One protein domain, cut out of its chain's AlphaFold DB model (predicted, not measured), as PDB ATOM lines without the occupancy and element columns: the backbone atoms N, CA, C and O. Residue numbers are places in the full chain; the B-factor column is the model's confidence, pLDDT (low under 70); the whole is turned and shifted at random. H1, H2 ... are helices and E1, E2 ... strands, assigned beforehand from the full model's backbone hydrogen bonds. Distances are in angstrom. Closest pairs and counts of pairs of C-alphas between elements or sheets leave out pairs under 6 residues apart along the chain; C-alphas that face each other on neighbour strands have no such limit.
ATOM      1  N   VAL A 134     -95.779  32.225  -5.046       77.88
ATOM      2  CA  VAL A 134     -94.450  32.842  -4.873       77.88
ATOM      3  C   VAL A 134     -93.911  33.386  -6.196       77.88
ATOM      4  O   VAL A 134     -93.402  34.499  -6.228       77.88
ATOM      5  N   ARG A 135     -94.114  32.672  -7.314       78.12
ATOM      6  CA  ARG A 135     -93.736  33.147  -8.656       78.12
ATOM      7  C   ARG A 135     -94.337  34.518  -8.987       78.12
ATOM      8  O   ARG A 135     -93.654  35.345  -9.572       78.12
ATOM      9  N   LYS A 136     -95.595  34.771  -8.612       77.75
ATOM     10  CA  LYS A 136     -96.251  36.063  -8.846       77.75
ATOM     11  C   LYS A 136     -95.615  37.162  -7.992       77.75
ATOM     12  O   LYS A 136     -95.278  38.205  -8.532       77.75
ATOM     13  N   ILE A 137     -95.353  36.883  -6.713       78.88
ATOM     14  CA  ILE A 137     -94.662  37.810  -5.798       78.88
ATOM     15  C   ILE A 137     -93.265  38.157  -6.325       78.88
ATOM     16  O   ILE A 137     -92.884  39.324  -6.369       78.88
ATOM     17  N   VAL A 138     -92.507  37.142  -6.752       76.44
ATOM     18  CA  VAL A 138     -91.164  37.315  -7.313       76.44
ATOM     19  C   VAL A 138     -91.225  38.146  -8.588       76.44
ATOM     20  O   VAL A 138     -90.464  39.094  -8.697       76.44
ATOM     21  N   ASN A 139     -92.150  37.859  -9.506       77.50
ATOM     22  CA  ASN A 139     -92.281  38.610 -10.755       77.50
ATOM     23  C   ASN A 139     -92.711  40.074 -10.531       77.50
ATOM     24  O   ASN A 139     -92.239  40.958 -11.236       77.50
ATOM     25  N   GLU A 140     -93.596  40.345  -9.565       79.81
ATOM     26  CA  GLU A 140     -94.106  41.697  -9.268       79.81
ATOM     27  C   GLU A 140     -93.101  42.572  -8.505       79.81
ATOM     28  O   GLU A 140     -93.194  43.802  -8.519       79.81
ATOM     29  N   HIS A 141     -92.144  41.953  -7.814       74.06
ATOM     30  CA  HIS A 141     -91.152  42.650  -6.995       74.06
ATOM     31  C   HIS A 141     -89.710  42.421  -7.453       74.06
ATOM     32  O   HIS A 141     -88.781  42.902  -6.797       74.06
ATOM     33  N   GLN A 142     -89.503  41.739  -8.581       70.88
ATOM     34  CA  GLN A 142     -88.192  41.606  -9.194       70.88
ATOM     35  C   GLN A 142     -87.741  42.960  -9.722       70.88
ATOM     36  O   GLN A 142     -88.368  43.555 -10.595       70.88
ATOM     37  N   SER A 143     -86.626  43.446  -9.191       67.94
ATOM     38  CA  SER A 143     -85.896  44.552  -9.792       67.94
ATOM     39  C   SER A 143     -84.762  43.970 -10.622       67.94
ATOM     40  O   SER A 143     -83.974  43.157 -10.135       67.94
ATOM     41  N   VAL A 144     -84.712  44.367 -11.889       71.50
ATOM     42  CA  VAL A 144     -83.603  44.052 -12.786       71.50
ATOM     43  C   VAL A 144     -82.760  45.313 -12.907       71.50
ATOM     44  O   VAL A 144     -83.270  46.352 -13.323       71.50
ATOM     45  N   VAL A 145     -81.488  45.224 -12.528       70.06
ATOM     46  CA  VAL A 145     -80.498  46.293 -12.721       70.06
ATOM     47  C   VAL A 145     -79.399  45.717 -13.601       70.06
ATOM     48  O   VAL A 145     -78.858  44.658 -13.293       70.06
ATOM     49  N   ASP A 146     -79.137  46.359 -14.740       72.00
ATOM     50  CA  ASP A 146     -78.131  45.937 -15.728       72.00
ATOM     51  C   ASP A 146     -78.252  44.471 -16.187       72.00
ATOM     52  O   ASP A 146     -77.264  43.790 -16.448       72.00
ATOM     53  N   GLY A 147     -79.484  43.960 -16.280       71.69
ATOM     54  CA  GLY A 147     -79.759  42.574 -16.680       71.69
ATOM     55  C   GLY A 147     -79.582  41.538 -15.564       71.69
ATOM     56  O   GLY A 147     -79.843  40.358 -15.794       71.69
ATOM     57  N   TYR A 148     -79.208  41.960 -14.354       66.38
ATOM     58  CA  TYR A 148     -79.082  41.092 -13.189       66.38
ATOM     59  C   TYR A 148     -80.284  41.228 -12.259       66.38
ATOM     60  O   TYR A 148     -80.794  42.322 -12.005       66.38
ATOM     61  N   TYR A 149     -80.717  40.091 -11.718       67.38
ATOM     62  CA  TYR A 149     -81.712  40.060 -10.656       67.38
ATOM     63  C   TYR A 149     -81.090  40.586  -9.368       67.38
ATOM     64  O   TYR A 149     -80.198  39.953  -8.803       67.38
ATOM     65  N   VAL A 150     -81.574  41.733  -8.901       66.94
ATOM     66  CA  VAL A 150     -81.137  42.301  -7.627       66.94
ATOM     67  C   VAL A 150     -82.049  41.784  -6.528       66.94
ATOM     68  O   VAL A 150     -83.276  41.802  -6.663       66.94
ATOM     69  N   ASP A 151     -81.442  41.298  -5.446       66.94
ATOM     70  CA  ASP A 151     -82.201  40.846  -4.290       66.94
ATOM     71  C   ASP A 151     -82.958  42.027  -3.682       66.94
ATOM     72  O   ASP A 151     -82.379  43.058  -3.341       66.94
ATOM     73  N   ASN A 152     -84.276  41.894  -3.596       72.38
ATOM     74  CA  ASN A 152     -85.138  42.946  -3.095       72.38
ATOM     75  C   ASN A 152     -85.466  42.634  -1.635       72.38
ATOM     76  O   ASN A 152     -86.013  41.565  -1.347       72.38
ATOM     77  N   GLU A 153     -85.220  43.582  -0.727       79.25
ATOM     78  CA  GLU A 153     -85.603  43.484   0.691       79.25
ATOM     79  C   GLU A 153     -87.091  43.126   0.874       79.25
ATOM     80  O   GLU A 153     -87.461  42.442   1.825       79.25
ATOM     81  N   LYS A 154     -87.958  43.485  -0.086       77.12
ATOM     82  CA  LYS A 154     -89.378  43.090  -0.093       77.12
ATOM     83  C   LYS A 154     -89.602  41.598  -0.363       77.12
ATOM     84  O   LYS A 154     -90.624  41.059   0.047       77.12
ATOM     85  N   THR A 155     -88.681  40.932  -1.059       79.06
ATOM     86  CA  THR A 155     -88.770  39.499  -1.399       79.06
ATOM     87  C   THR A 155     -88.092  38.590  -0.376       79.06
ATOM     88  O   THR A 155     -88.426  37.407  -0.297       79.06
ATOM     89  N   LYS A 156     -87.185  39.143   0.437       82.88
ATOM     90  CA  LYS A 156     -86.388  38.406   1.424       82.88
ATOM     91  C   LYS A 156     -87.227  37.565   2.400       82.88
ATOM     92  O   LYS A 156     -86.953  36.371   2.486       82.88
ATOM     93  N   PRO A 157     -88.316  38.074   3.019       84.12
ATOM     94  CA  PRO A 157     -89.129  37.252   3.922       84.12
ATOM     95  C   PRO A 157     -89.717  36.002   3.255       84.12
ATOM     96  O   PRO A 157     -89.838  34.962   3.890       84.12
ATOM     97  N   PHE A 158     -90.058  36.071   1.963       82.31
ATOM     98  CA  PHE A 158     -90.608  34.925   1.232       82.31
ATOM     99  C   PHE A 158     -89.544  33.875   0.918       82.31
ATOM    100  O   PHE A 158     -89.849  32.682   0.927       82.31
ATOM    101  N   LYS A 159     -88.305  34.308   0.655       82.50
ATOM    102  CA  LYS A 159     -87.162  33.402   0.491       82.50
ATOM    103  C   LYS A 159     -86.865  32.677   1.797       82.50
ATOM    104  O   LYS A 159     -86.751  31.457   1.777       82.50
ATOM    105  N   ASP A 160     -86.831  33.406   2.910       86.88
ATOM    106  CA  ASP A 160     -86.607  32.824   4.236       86.88
ATOM    107  C   ASP A 160     -87.704  31.797   4.566       86.88
ATOM    108  O   ASP A 160     -87.400  30.661   4.914       86.88
ATOM    109  N   TRP A 161     -88.981  32.126   4.323       87.19
ATOM    110  CA  TRP A 161     -90.084  31.175   4.517       87.19
ATOM    111  C   TRP A 161     -89.993  29.940   3.619       87.19
ATOM    112  O   TRP A 161     -90.378  28.849   4.042       87.19
ATOM    113  N   PHE A 162     -89.518  30.092   2.382       86.88
ATOM    114  CA  PHE A 162     -89.296  28.957   1.489       86.88
ATOM    115  C   PHE A 162     -88.175  28.055   2.015       86.88
ATOM    116  O   PHE A 162     -88.355  26.839   2.065       86.88
ATOM    117  N   VAL A 163     -87.052  28.635   2.449       89.62
ATOM    118  CA  VAL A 163     -85.934  27.886   3.041       89.62
ATOM    119  C   VAL A 163     -86.388  27.154   4.301       89.62
ATOM    120  O   VAL A 163     -86.184  25.945   4.389       89.62
ATOM    121  N   ASP A 164     -87.083  27.834   5.214       90.50
ATOM    122  CA  ASP A 164     -87.645  27.228   6.427       90.50
ATOM    123  C   ASP A 164     -88.568  26.047   6.094       90.50
ATOM    124  O   ASP A 164     -88.497  24.993   6.728       90.50
ATOM    125  N   ALA A 165     -89.414  26.194   5.067       91.75
ATOM    126  CA  ALA A 165     -90.308  25.133   4.621       91.75
ATOM    127  C   ALA A 165     -89.547  23.917   4.083       91.75
ATOM    128  O   ALA A 165     -89.863  22.789   4.463       91.75
ATOM    129  N   ILE A 166     -88.533  24.125   3.239       91.19
ATOM    130  CA  ILE A 166     -87.695  23.034   2.724       91.19
ATOM    131  C   ILE A 166     -86.932  22.359   3.864       91.19
ATOM    132  O   ILE A 166     -86.959  21.134   3.964       91.19
ATOM    133  N   CYS A 167     -86.308  23.132   4.752       92.94
ATOM    134  CA  CYS A 167     -85.602  22.598   5.912       92.94
ATOM    135  C   CYS A 167     -86.524  21.743   6.786       92.94
ATOM    136  O   CYS A 167     -86.133  20.638   7.154       92.94
ATOM    137  N   LEU A 168     -87.753  22.196   7.061       93.00
ATOM    138  CA  LEU A 168     -88.731  21.403   7.805       93.00
ATOM    139  C   LEU A 168     -89.088  20.107   7.069       93.00
ATOM    140  O   LEU A 168     -89.077  19.042   7.683       93.00
ATOM    141  N   LEU A 169     -89.389  20.169   5.770       91.62
ATOM    142  CA  LEU A 169     -89.751  18.981   4.990       91.62
ATOM    143  C   LEU A 169     -88.624  17.940   4.961       91.62
ATOM    144  O   LEU A 169     -88.905  16.747   5.021       91.62
ATOM    145  N   LEU A 170     -87.362  18.376   4.955       90.56
ATOM    146  CA  LEU A 170     -86.196  17.491   5.035       90.56
ATOM    147  C   LEU A 170     -86.032  16.807   6.402       90.56
ATOM    148  O   LEU A 170     -85.280  15.840   6.503       90.56
ATOM    149  N   THR A 171     -86.723  17.270   7.449       92.38
ATOM    150  CA  THR A 171     -86.733  16.579   8.753       92.38
ATOM    151  C   THR A 171     -87.687  15.387   8.794       92.38
ATOM    152  O   THR A 171     -87.556  14.533   9.676       92.38
ATOM    153  N   LEU A 172     -88.635  15.311   7.852       90.75
ATOM    154  CA  LEU A 172     -89.599  14.221   7.784       90.75
ATOM    155  C   LEU A 172     -88.884  12.920   7.442       90.75
ATOM    156  O   LEU A 172     -88.211  12.806   6.420       90.75
ATOM    157  N   GLN A 173     -89.061  11.921   8.300       89.25
ATOM    158  CA  GLN A 173     -88.608  10.574   7.989       89.25
ATOM    159  C   GLN A 173     -89.564   9.954   6.969       89.25
ATOM    160  O   GLN A 173     -90.758  10.240   7.027       89.25
ATOM    161  N   PRO A 174     -89.093   9.123   6.029       84.50
ATOM    162  CA  PRO A 174     -89.990   8.317   5.212       84.50
ATOM    163  C   PRO A 174     -90.701   7.256   6.077       84.50
ATOM    164  O   PRO A 174     -90.205   6.912   7.157       84.50
TER     165      PRO A 174
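This is residues 134 to 174 of the 188 residues of an uncharacterized protein of Togninia minima (strain UCR-PA7) (UniProt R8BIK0). A two-strand hairpin, E1 and E2, sits at one end, and two helices reach from it toward the other end: short H1 leads into the hairpin, and long H2 leads away, its line nearly antiparallel to H1. The far part of H2 and the tail after it, residues 163 to 174, stick out free and make much of the length. The printed part has 41 residues, with H1, E1, E2 and H2 in that order along the chain, a sheet E1 - E2 that is antiparallel, and a class of mostly helix. The whole is only just loose, close to extended, with a radius of gyration of the C-alphas of 13.4 A and spans of 44 by 16 by 15 A.

Find C-alpha 143 at (-85.896, 44.552, -9.792), where E1 begins; it takes residues 143 to 145. E2 follows at residues 148 to 150. Before them, H1 takes residues 134 to 141, from C-alpha 134 at (-94.450, 32.842, -4.873), over 10.6 A. H2 takes residues 156 to 171 and runs 23.0 A to C-alpha 171 at (-86.733, 16.579, 8.753).

Look first at the hairpin of E1 and E2, antiparallel at 131 degrees between directions. C-alphas 144 and 149 face each other at 4.9 A, and N 148 and O 145 are within hydrogen-bond range at 2.9 A. H1 and H2 are close but not clearly touching; their closest C-alphas, of Val 134 and Phe 158, are 7.5 A apart. They run opposite ways at a shallow tilt of 18 degrees. H1 is apart from E2, and H2 from E1. In H1 and H2, every O i to N i+4 pair is within hydrogen-bond range.

The two C-alphas farthest apart, of Asp 146 and Pro 174, are 44.7 A apart. The printed part has no cut, and the links H1 to E1, E1 to E2 and E2 to H2 are tight. In this model, pLDDT is under 70 at residue 143 and residues 148 to 151.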